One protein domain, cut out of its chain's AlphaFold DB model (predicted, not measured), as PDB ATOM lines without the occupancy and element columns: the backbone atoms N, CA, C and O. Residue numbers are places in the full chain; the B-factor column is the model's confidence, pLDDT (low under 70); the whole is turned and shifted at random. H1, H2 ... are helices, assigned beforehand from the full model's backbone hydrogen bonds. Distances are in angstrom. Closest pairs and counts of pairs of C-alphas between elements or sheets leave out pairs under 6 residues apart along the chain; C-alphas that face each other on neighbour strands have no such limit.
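Overview. This is residues 59 to 142 of the 482 residues of the protein "Microspherule protein 1" of Paragonimus westermani (UniProt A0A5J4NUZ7). The longest helix, H6, forms the core, with H4 and H5 packed on its first part and H2 crossing it steeply farther along. H1 lies off towards one end of the longest axis and the short H3 lies towards the other. The printed part has 84 residues with six named helices, H1 to H6 in chain order, and no named strand: all helix. It is compact, with a radius of gyration of the C-alphas of 12.8 A and spans of 38 by 27 by 24 A.

Arrangement. H6, residues 123 to 135, is the hub. H5, residues 105 to 112, touches residues 123 to 127 of H6 alone, at a steep tilt of 55 degrees, opposite ways; the closest C-alphas, Phe 106 and Glu 123, are 5.3 A apart. H4, residues 98 to 102, touches residues 123 to 124 of H6 alone, with the C-alphas of Leu 101 and Glu 123 closest at 6.2 A. H2, residues 73 to 81, touches H6 at a steep tilt of 69 degrees, only just short of about perpendicular, the same way; the C-alphas of Leu 79 and Trp 130 are closest at 5.9 A. H1, residues 59 to 67, is close to H6 but not clearly touching, with the C-alphas of Arg 67 and Asp 125 closest at 7.3 A. H3, residues 84 to 87, is close to H5 but not clearly touching, with the C-alphas of Val 87 and Val 105 closest at 6.8 A. H1 and H5 are apart. In H1, H5 and H6 every O i to N i+4 pair is within hydrogen-bond range; in H2 4 of 5 are, in H4 0 of 1 beside 2 of 2 O i to N i+3 pairs, and H3 is too short for an O i to N i+4 pair.

Along the chain. H6 is 18.2 A long from first to last C-alpha and ends at C-alpha 135 (96.418, 137.259, 109.822). H2 measures 12.6 A, H1 12.4 A and H5 10.4 A. H1 begins at C-alpha 59 (119.574, 131.956, 130.984).

Size, cuts and confidence. The C-alphas of Pro 59 and Gly 142 are the two farthest apart, at 39.5 A. The printed part has no cut and no long link. Its mean pLDDT is 77.8; residues 73 to 74, 135 to 138 and 140 to 142 are under 70.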
ATOM      1  N   PRO A  59     120.517 132.776 131.751       80.31
ATOM      2  CA  PRO A  59     119.574 131.956 130.984       80.31
ATOM      3  C   PRO A  59     118.322 132.711 130.517       80.31
ATOM      4  O   PRO A  59     117.881 132.536 129.386       80.31
ATOM      5  N   ALA A  60     117.792 133.617 131.346       77.50
ATOM      6  CA  ALA A  60     116.630 134.436 130.999       77.50
ATOM      7  C   ALA A  60     116.902 135.416 129.839       77.50
ATOM      8  O   ALA A  60     116.031 135.653 129.002       77.50
ATOM      9  N   VAL A  61     118.113 135.979 129.768       77.00
ATOM     10  CA  VAL A  61     118.518 136.887 128.681       77.00
ATOM     11  C   VAL A  61     118.757 136.093 127.403       77.00
ATOM     12  O   VAL A  61     118.302 136.505 126.339       77.00
ATOM     13  N   LYS A  62     119.410 134.932 127.518       77.62
ATOM     14  CA  LYS A  62     119.619 134.021 126.394       77.62
ATOM     15  C   LYS A  62     118.288 133.576 125.783       77.62
ATOM     16  O   LYS A  62     118.109 133.759 124.589       77.62
ATOM     17  N   ALA A  63     117.322 133.149 126.598       72.81
ATOM     18  CA  ALA A  63     115.981 132.789 126.132       72.81
ATOM     19  C   ALA A  63     115.273 133.951 125.410       72.81
ATOM     20  O   ALA A  63     114.645 133.764 124.371       72.81
ATOM     21  N   LYS A  64     115.411 135.185 125.914       76.44
ATOM     22  CA  LYS A  64     114.859 136.371 125.241       76.44
ATOM     23  C   LYS A  64     115.513 136.625 123.880       76.44
ATOM     24  O   LYS A  64     114.815 137.005 122.946       76.44
ATOM     25  N   LEU A  65     116.830 136.451 123.771       73.56
ATOM     26  CA  LEU A  65     117.558 136.597 122.507       73.56
ATOM     27  C   LEU A  65     117.235 135.464 121.529       73.56
ATOM     28  O   LEU A  65     117.039 135.728 120.347       73.56
ATOM     29  N   ASP A  66     117.114 134.236 122.025       74.38
ATOM     30  CA  ASP A  66     116.724 133.056 121.253       74.38
ATOM     31  C   ASP A  66     115.354 133.257 120.582       74.38
ATOM     32  O   ASP A  66     115.179 132.916 119.414       74.38
ATOM     33  N   ARG A  67     114.410 133.927 121.254       72.62
ATOM     34  CA  ARG A  67     113.110 134.296 120.663       72.62
ATOM     35  C   ARG A  67     113.205 135.299 119.512       72.62
ATOM     36  O   ARG A  67     112.319 135.328 118.660       72.62
ATOM     37  N   LEU A  68     114.265 136.109 119.462       72.75
ATOM     38  CA  LEU A  68     114.519 137.049 118.363       72.75
ATOM     39  C   LEU A  68     115.172 136.379 117.151       72.75
ATOM     40  O   LEU A  68     115.268 137.008 116.095       72.75
ATOM     41  N   VAL A  69     115.631 135.130 117.281       71.69
ATOM     42  CA  VAL A  69     116.161 134.371 116.147       71.69
ATOM     43  C   VAL A  69     115.051 134.267 115.093       71.69
ATOM     44  O   VAL A  69     113.928 133.883 115.431       71.69
ATOM     45  N   PRO A  70     115.308 134.629 113.825       71.31
ATOM     46  CA  PRO A  70     114.315 134.490 112.765       71.31
ATOM     47  C   PRO A  70     113.916 133.028 112.551       71.31
ATOM     48  O   PRO A  70     114.734 132.127 112.733       71.31
ATOM     49  N   PHE A  71     112.672 132.794 112.137       73.81
ATOM     50  CA  PHE A  71     112.257 131.471 111.681       73.81
ATOM     51  C   PHE A  71     112.981 131.123 110.379       73.81
ATOM     52  O   PHE A  71     113.145 131.958 109.484       73.81
ATOM     53  N   SER A  72     113.457 129.888 110.293       73.31
ATOM     54  CA  SER A  72     114.004 129.336 109.066       73.31
ATOM     55  C   SER A  72     112.882 129.024 108.080       73.31
ATOM     56  O   SER A  72     111.737 128.765 108.451       73.31
ATOM     57  N   SER A  73     113.228 128.961 106.797       67.75
ATOM     58  CA  SER A  73     112.267 128.593 105.757       67.75
ATOM     59  C   SER A  73     111.677 127.191 105.953       67.75
ATOM     60  O   SER A  73     110.547 126.944 105.543       67.75
ATOM     61  N   TYR A  74     112.408 126.270 106.588       68.50
ATOM     62  CA  TYR A  74     111.909 124.932 106.910       68.50
ATOM     63  C   TYR A  74     110.870 124.961 108.036       68.50
ATOM     64  O   TYR A  74     109.829 124.318 107.905       68.50
ATOM     65  N   GLU A  75     111.115 125.742 109.092       79.75
ATOM     66  CA  GLU A  75     110.149 125.955 110.180       79.75
ATOM     67  C   GLU A  75     108.869 126.609 109.643       79.75
ATOM     68  O   GLU A  75     107.765 126.111 109.876       79.75
ATOM     69  N   ASP A  76     109.016 127.673 108.850       79.12
ATOM     70  CA  ASP A  76     107.891 128.387 108.244       79.12
ATOM     71  C   ASP A  76     107.061 127.477 107.322       79.12
ATOM     72  O   ASP A  76     105.831 127.526 107.340       79.12
ATOM     73  N   ASN A  77     107.706 126.593 106.550       76.06
ATOM     74  CA  ASN A  77     107.012 125.640 105.682       76.06
ATOM     75  C   ASN A  77     106.169 124.622 106.460       76.06
ATOM     76  O   ASN A  77     105.098 124.239 105.983       76.06
ATOM     77  N   LEU A  78     106.637 124.157 107.623       80.44
ATOM     78  CA  LEU A  78     105.862 123.257 108.484       80.44
ATOM     79  C   LEU A  78     104.684 123.998 109.121       80.44
ATOM     80  O   LEU A  78     103.556 123.506 109.096       80.44
ATOM     81  N   LEU A  79     104.911 125.219 109.612       82.56
ATOM     82  CA  LEU A  79     103.858 126.040 110.212       82.56
ATOM     83  C   LEU A  79     102.775 126.440 109.203       82.56
ATOM     84  O   LEU A  79     101.591 126.418 109.533       82.56
ATOM     85  N   ALA A  80     103.142 126.737 107.956       78.62
ATOM     86  CA  ALA A  80     102.189 127.084 106.900       78.62
ATOM     87  C   ALA A  80     101.254 125.922 106.503       78.62
ATOM     88  O   ALA A  80     100.190 126.156 105.923       78.62
ATOM     89  N   GLN A  81     101.630 124.673 106.805       83.31
ATOM     90  CA  GLN A  81     100.802 123.487 106.550       83.31
ATOM     91  C   GLN A  81      99.740 123.257 107.631       83.31
ATOM     92  O   GLN A  81      98.758 122.555 107.379       83.31
ATOM     93  N   VAL A  82      99.893 123.865 108.810       86.00
ATOM     94  CA  VAL A  82      98.924 123.748 109.902       86.00
ATOM     95  C   VAL A  82      97.646 124.497 109.530       86.00
ATOM     96  O   VAL A  82      97.619 125.728 109.448       86.00
ATOM     97  N   SER A  83      96.565 123.750 109.306       83.62
ATOM     98  CA  SER A  83      95.285 124.330 108.899       83.62
ATOM     99  C   SER A  83      94.576 125.030 110.060       83.62
ATOM    100  O   SER A  83      94.717 124.650 111.222       83.62
ATOM    101  N   PHE A  84      93.738 126.016 109.733       81.31
ATOM    102  CA  PHE A  84      92.933 126.734 110.726       81.31
ATOM    103  C   PHE A  84      92.058 125.809 111.581       81.31
ATOM    104  O   PHE A  84      92.005 125.972 112.794       81.31
ATOM    105  N   LEU A  85      91.425 124.808 110.964       82.62
ATOM    106  CA  LEU A  85      90.540 123.865 111.658       82.62
ATOM    107  C   LEU A  85      91.304 122.902 112.570       82.62
ATOM    108  O   LEU A  85      90.730 122.345 113.497       82.62
ATOM    109  N   THR A  86      92.599 122.705 112.320       83.75
ATOM    110  CA  THR A  86      93.449 121.882 113.185       83.75
ATOM    111  C   THR A  86      93.769 122.607 114.494       83.75
ATOM    112  O   THR A  86      93.923 121.954 115.519       83.75
ATOM    113  N   VAL A  87      93.856 123.943 114.467       81.88
ATOM    114  CA  VAL A  87      94.113 124.772 115.659       81.88
ATOM    115  C   VAL A  87      92.809 125.149 116.364       81.88
ATOM    116  O   VAL A  87      92.737 125.099 117.586       81.88
ATOM    117  N   PHE A  88      91.760 125.467 115.602       83.19
ATOM    118  CA  PHE A  88      90.431 125.793 116.118       83.19
ATOM    119  C   PHE A  88      89.380 124.854 115.506       83.19
ATOM    120  O   PHE A  88      88.773 125.205 114.487       83.19
ATOM    121  N   PRO A  89      89.126 123.682 116.121       80.31
ATOM    122  CA  PRO A  89      88.137 122.716 115.633       80.31
ATOM    123  C   PRO A  89      86.732 123.312 115.495       80.31
ATOM    124  O   PRO A  89      86.019 123.019 114.540       80.31
ATOM    125  N   ASP A  90      86.374 124.228 116.397       75.56
ATOM    126  CA  ASP A  90      85.080 124.921 116.407       75.56
ATOM    127  C   ASP A  90      84.940 125.972 115.290       75.56
ATOM    128  O   ASP A  90      83.900 126.615 115.162       75.56
ATOM    129  N   GLY A  91      86.004 126.237 114.525       72.62
ATOM    130  CA  GLY A  91      86.026 127.265 113.484       72.62
ATOM    131  C   GLY A  91      85.997 128.710 114.005       72.62
ATOM    132  O   GLY A  91      86.012 129.651 113.209       72.62
ATOM    133  N   VAL A  92      85.979 128.906 115.325       74.31
ATOM    134  CA  VAL A  92      85.966 130.221 115.973       74.31
ATOM    135  C   VAL A  92      87.353 130.537 116.510       74.31
ATOM    136  O   VAL A  92      87.920 129.767 117.280       74.31
ATOM    137  N   LEU A  93      87.872 131.700 116.126       74.56
ATOM    138  CA  LEU A  93      89.140 132.213 116.628       74.56
ATOM    139  C   LEU A  93      88.937 132.672 118.076       74.56
ATOM    140  O   LEU A  93      88.174 133.604 118.336       74.56
ATOM    141  N   LYS A  94      89.582 131.984 119.017       73.50
ATOM    142  CA  LYS A  94      89.517 132.277 120.453       73.50
ATOM    143  C   LYS A  94      90.928 132.595 120.963       73.50
ATOM    144  O   LYS A  94      91.886 132.046 120.417       73.50
ATOM    145  N   PRO A  95      91.086 133.460 121.979       70.50
ATOM    146  CA  PRO A  95      92.373 133.629 122.645       70.50
ATOM    147  C   PRO A  95      92.791 132.289 123.258       70.50
ATOM    148  O   PRO A  95      92.033 131.745 124.056       70.50
ATOM    149  N   MET A  96      93.953 131.759 122.873       70.81
ATOM    150  CA  MET A  96      94.507 130.572 123.528       70.81
ATOM    151  C   MET A  96      95.268 130.978 124.784       70.81
ATOM    152  O   MET A  96      95.996 131.979 124.786       70.81
ATOM    153  N   LEU A  97      95.100 130.182 125.834       76.12
ATOM    154  CA  LEU A  97      95.897 130.253 127.047       76.12
ATOM    155  C   LEU A  97      97.120 129.339 126.925       76.12
ATOM    156  O   LEU A  97      97.197 128.473 126.053       76.12
ATOM    157  N   LEU A  98      98.097 129.531 127.813       73.00
ATOM    158  CA  LEU A  98      99.315 128.718 127.830       73.00
ATOM    159  C   LEU A  98      99.017 127.226 128.074       73.00
ATOM    160  O   LEU A  98      99.721 126.365 127.560       73.00
ATOM    161  N   GLU A  99      97.957 126.930 128.823       75.12
ATOM    162  CA  GLU A  99      97.498 125.566 129.109       75.12
ATOM    163  C   GLU A  99      96.958 124.871 127.849       75.12
ATOM    164  O   GLU A  99      97.290 123.715 127.598       75.12
ATOM    165  N   ASP A 100      96.238 125.601 126.989       75.25
ATOM    166  CA  ASP A 100      95.700 125.077 125.722       75.25
ATOM    167  C   ASP A 100      96.812 124.684 124.730       75.25
ATOM    168  O   ASP A 100      96.603 123.893 123.808       75.25
ATOM    169  N   LEU A 101      98.012 125.249 124.903       77.81
ATOM    170  CA  LEU A 101      99.164 125.031 124.030       77.81
ATOM    171  C   LEU A 101      99.942 123.756 124.341       77.81
ATOM    172  O   LEU A 101     100.507 123.176 123.409       77.81
ATOM    173  N   GLN A 102      99.953 123.303 125.599       72.38
ATOM    174  CA  GLN A 102     100.812 122.199 126.048       72.38
ATOM    175  C   GLN A 102     100.513 120.867 125.340       72.38
ATOM    176  O   GLN A 102     101.443 120.110 125.058       72.38
ATOM    177  N   ASP A 103      99.257 120.636 124.942       73.44
ATOM    178  CA  ASP A 103      98.817 119.452 124.181       73.44
ATOM    179  C   ASP A 103      98.334 119.787 122.756       73.44
ATOM    180  O   ASP A 103      97.673 118.996 122.075       73.44
ATOM    181  N   SER A 104      98.687 120.974 122.265       85.50
ATOM    182  CA  SER A 104      98.274 121.447 120.946       85.50
ATOM    183  C   SER A 104      99.038 120.778 119.793       85.50
ATOM    184  O   SER A 104     100.004 120.027 119.957       85.50
ATOM    185  N   VAL A 105      98.629 121.107 118.562       87.00
ATOM    186  CA  VAL A 105      99.360 120.750 117.332       87.00
ATOM    187  C   VAL A 105     100.817 121.230 117.383       87.00
ATOM    188  O   VAL A 105     101.696 120.553 116.854       87.00
ATOM    189  N   PHE A 106     101.092 122.360 118.043       89.75
ATOM    190  CA  PHE A 106     102.434 122.940 118.125       89.75
ATOM    191  C   PHE A 106     103.364 122.131 119.043       89.75
ATOM    192  O   PHE A 106     104.507 121.884 118.668       89.75
ATOM    193  N   SER A 107     102.852 121.614 120.168       88.19
ATOM    194  CA  SER A 107     103.579 120.673 121.045       88.19
ATOM    195  C   SER A 107     103.959 119.391 120.299       88.19
ATOM    196  O   SER A 107     105.090 118.907 120.386       88.19
ATOM    197  N   ARG A 108     103.037 118.860 119.481       89.06
ATOM    198  CA  ARG A 108     103.314 117.691 118.631       89.06
ATOM    199  C   ARG A 108     104.367 117.981 117.564       89.06
ATOM    200  O   ARG A 108     105.286 117.184 117.411       89.06
ATOM    201  N   LEU A 109     104.293 119.131 116.892       88.94
ATOM    202  CA  LEU A 109     105.284 119.528 115.885       88.94
ATOM    203  C   LEU A 109     106.703 119.631 116.453       88.94
ATOM    204  O   LEU A 109     107.646 119.176 115.806       88.94
ATOM    205  N   LEU A 110     106.860 120.180 117.662       88.75
ATOM    206  CA  LEU A 110     108.163 120.255 118.330       88.75
ATOM    207  C   LEU A 110     108.722 118.861 118.661       88.75
ATOM    208  O   LEU A 110     109.922 118.630 118.513       88.75
ATOM    209  N   LYS A 111     107.859 117.916 119.056       87.94
ATOM    210  CA  LYS A 111     108.249 116.528 119.369       87.94
ATOM    211  C   LYS A 111     108.576 115.702 118.120       87.94
ATOM    212  O   LYS A 111     109.501 114.898 118.155       87.94
ATOM    213  N   GLU A 112     107.827 115.883 117.034       88.75
ATOM    214  CA  GLU A 112     107.987 115.123 115.785       88.75
ATOM    215  C   GLU A 112     109.167 115.619 114.934       88.75
ATOM    216  O   GLU A 112     109.806 114.826 114.237       88.75
ATOM    217  N   HIS A 113     109.499 116.913 115.006       86.44
ATOM    218  CA  HIS A 113     110.547 117.531 114.187       86.44
ATOM    219  C   HIS A 113     111.620 118.282 115.003       86.44
ATOM    220  O   HIS A 113     111.919 119.444 114.706       86.44
ATOM    221  N   PRO A 114     112.290 117.627 115.973       84.88
ATOM    222  CA  PRO A 114     113.254 118.284 116.860       84.88
ATOM    223  C   PRO A 114     114.508 118.794 116.134       84.88
ATOM    224  O   PRO A 114     115.203 119.666 116.639       84.88
ATOM    225  N   SER A 115     114.818 118.258 114.949       79.25
ATOM    226  CA  SER A 115     115.955 118.695 114.131       79.25
ATOM    227  C   SER A 115     115.638 119.871 113.206       79.25
ATOM    228  O   SER A 115     116.555 120.418 112.600       79.25
ATOM    229  N   VAL A 116     114.356 120.206 113.021       77.25
ATOM    230  CA  VAL A 116     113.924 121.288 112.123       77.25
ATOM    231  C   VAL A 116     113.753 122.588 112.895       77.25
ATOM    232  O   VAL A 116     114.182 123.637 112.420       77.25
ATOM    233  N   PHE A 117     113.142 122.514 114.076       80.56
ATOM    234  CA  PHE A 117     112.927 123.678 114.924       80.56
ATOM    235  C   PHE A 117     114.181 124.037 115.715       80.56
ATOM    236  O   PHE A 117     114.926 123.170 116.176       80.56
ATOM    237  N   TYR A 118     114.412 125.336 115.891       79.88
ATOM    238  CA  TYR A 118     115.483 125.806 116.760       79.88
ATOM    239  C   TYR A 118     115.256 125.330 118.205       79.88
ATOM    240  O   TYR A 118     114.151 125.420 118.733       79.88
ATOM    241  N   ALA A 119     116.313 124.852 118.868       78.06
ATOM    242  CA  ALA A 119     116.214 124.193 120.177       78.06
ATOM    243  C   ALA A 119     115.652 125.083 121.306       78.06
ATOM    244  O   ALA A 119     115.235 124.568 122.337       78.06
ATOM    245  N   GLY A 120     115.665 126.407 121.127       77.81
ATOM    246  CA  GLY A 120     115.087 127.367 122.071       77.81
ATOM    247  C   GLY A 120     113.611 127.708 121.832       77.81
ATOM    248  O   GLY A 120     113.110 128.589 122.522       77.81
ATOM    249  N   ARG A 121     112.938 127.087 120.852       84.56
ATOM    250  CA  ARG A 121     111.528 127.362 120.526       84.56
ATOM    251  C   ARG A 121     110.577 126.680 121.499       84.56
ATOM    252  O   ARG A 121     110.758 125.509 121.821       84.56
ATOM    253  N   ASP A 122     109.528 127.402 121.876       86.56
ATOM    254  CA  ASP A 122     108.386 126.872 122.621       86.56
ATOM    255  C   ASP A 122     107.095 126.897 121.775       86.56
ATOM    256  O   ASP A 122     107.040 127.438 120.664       86.56
ATOM    257  N   GLU A 123     106.033 126.261 122.273       87.19
ATOM    258  CA  GLU A 123     104.739 126.191 121.585       87.19
ATOM    259  C   GLU A 123     104.148 127.587 121.343       87.19
ATOM    260  O   GLU A 123     103.445 127.811 120.353       87.19
ATOM    261  N   VAL A 124     104.458 128.531 122.235       84.69
ATOM    262  CA  VAL A 124     104.009 129.923 122.170       84.69
ATOM    263  C   VAL A 124     104.633 130.628 120.967       84.69
ATOM    264  O   VAL A 124     103.919 131.278 120.202       84.69
ATOM    265  N   ASP A 125     105.939 130.464 120.756       84.75
ATOM    266  CA  ASP A 125     106.656 131.023 119.610       84.75
ATOM    267  C   ASP A 125     106.064 130.525 118.283       84.75
ATOM    268  O   ASP A 125     105.820 131.313 117.361       84.75
ATOM    269  N   LEU A 126     105.783 129.220 118.193       87.31
ATOM    270  CA  LEU A 126     105.179 128.606 117.009       87.31
ATOM    271  C   LEU A 126     103.758 129.129 116.766       87.31
ATOM    272  O   LEU A 126     103.416 129.462 115.629       87.31
ATOM    273  N   PHE A 127     102.939 129.249 117.814       86.00
ATOM    274  CA  PHE A 127     101.590 129.797 117.691       86.00
ATOM    275  C   PHE A 127     101.588 131.272 117.295       86.00
ATOM    276  O   PHE A 127     100.758 131.684 116.481       86.00
ATOM    277  N   HIS A 128     102.516 132.075 117.816       82.69
ATOM    278  CA  HIS A 128     102.666 133.466 117.399       82.69
ATOM    279  C   HIS A 128     102.996 133.558 115.912       82.69
ATOM    280  O   HIS A 128     102.325 134.289 115.182       82.69
ATOM    281  N   GLN A 129     103.974 132.788 115.438       81.44
ATOM    282  CA  GLN A 129     104.350 132.791 114.026       81.44
ATOM    283  C   GLN A 129     103.216 132.273 113.128       81.44
ATOM    284  O   GLN A 129     102.898 132.882 112.104       81.44
ATOM    285  N   TRP A 130     102.519 131.218 113.546       85.88
ATOM    286  CA  TRP A 130     101.333 130.721 112.852       85.88
ATOM    287  C   TRP A 130     100.197 131.754 112.816       85.88
ATOM    288  O   TRP A 130      99.586 131.971 111.769       85.88
ATOM    289  N   SER A 131      99.945 132.457 113.924       78.31
ATOM    290  CA  SER A 131      98.927 133.513 114.006       78.31
ATOM    291  C   SER A 131      99.233 134.668 113.053       78.31
ATOM    292  O   SER A 131      98.315 135.247 112.472       78.31
ATOM    293  N   ARG A 132     100.516 134.963 112.813       71.38
ATOM    294  CA  ARG A 132     100.932 135.919 111.775       71.38
ATOM    295  C   ARG A 132     100.623 135.403 110.375       71.38
ATOM    296  O   ARG A 132     100.074 136.132 109.558       71.38
ATOM    297  N   PHE A 133     100.894 134.134 110.081       73.94
ATOM    298  CA  PHE A 133     100.490 133.549 108.796       73.94
ATOM    299  C   PHE A 133      98.972 133.537 108.609       73.94
ATOM    300  O   PHE A 133      98.481 133.717 107.489       73.94
ATOM    301  N   GLN A 134      98.224 133.373 109.699       75.12
ATOM    302  CA  GLN A 134      96.768 133.432 109.707       75.12
ATOM    303  C   GLN A 134      96.275 134.839 109.376       75.12
ATOM    304  O   GLN A 134      95.453 134.989 108.466       75.12
ATOM    305  N   SER A 135      96.811 135.865 110.045       69.12
ATOM    306  CA  SER A 135      96.418 137.259 109.822       69.12
ATOM    307  C   SER A 135      96.765 137.718 108.404       69.12
ATOM    308  O   SER A 135      95.971 138.403 107.755       69.12
ATOM    309  N   CYS A 136      97.879 137.227 107.856       67.19
ATOM    310  CA  CYS A 136      98.285 137.445 106.470       67.19
ATOM    311  C   CYS A 136      97.536 136.568 105.441       67.19
ATOM    312  O   CYS A 136      97.817 136.664 104.246       67.19
ATOM    313  N   ARG A 137      96.582 135.722 105.865       69.69
ATOM    314  CA  ARG A 137      95.803 134.792 105.014       69.69
ATOM    315  C   ARG A 137      96.661 133.818 104.188       69.69
ATOM    316  O   ARG A 137      96.243 133.381 103.116       69.69
ATOM    317  N   VAL A 138      97.850 133.478 104.683       66.75
ATOM    318  CA  VAL A 138      98.769 132.511 104.059       66.75
ATOM    319  C   VAL A 138      98.312 131.073 104.326       66.75
ATOM    320  O   VAL A 138      98.504 130.189 103.494       66.75
ATOM    321  N   ILE A 139      97.635 130.840 105.452       76.12
ATOM    322  CA  ILE A 139      97.130 129.516 105.830       76.12
ATOM    323  C   ILE A 139      95.907 129.140 104.992       76.12
ATOM    324  O   ILE A 139      94.930 129.888 104.889       76.12
ATOM    325  N   LYS A 140      95.926 127.924 104.440       63.69
ATOM    326  CA  LYS A 140      94.774 127.340 103.749       63.69
ATOM    327  C   LYS A 140      93.624 127.149 104.746       63.69
ATOM    328  O   LYS A 140      93.763 126.431 105.736       63.69
ATOM    329  N   LYS A 141      92.460 127.747 104.471       55.00
ATOM    330  CA  LYS A 141      91.211 127.340 105.130       55.00
ATOM    331  C   LYS A 141      90.947 125.897 104.707       55.00
ATOM    332  O   LYS A 141      90.754 125.649 103.519       55.00
ATOM    333  N   GLY A 142      91.024 124.955 105.642       44.91
ATOM    334  CA  GLY A 142      90.724 123.558 105.348       44.91
ATOM    335  C   GLY A 142      89.332 123.448 104.726       44.91
ATOM    336  O   GLY A 142      88.378 124.023 105.246       44.91
TER     337      GLY A 142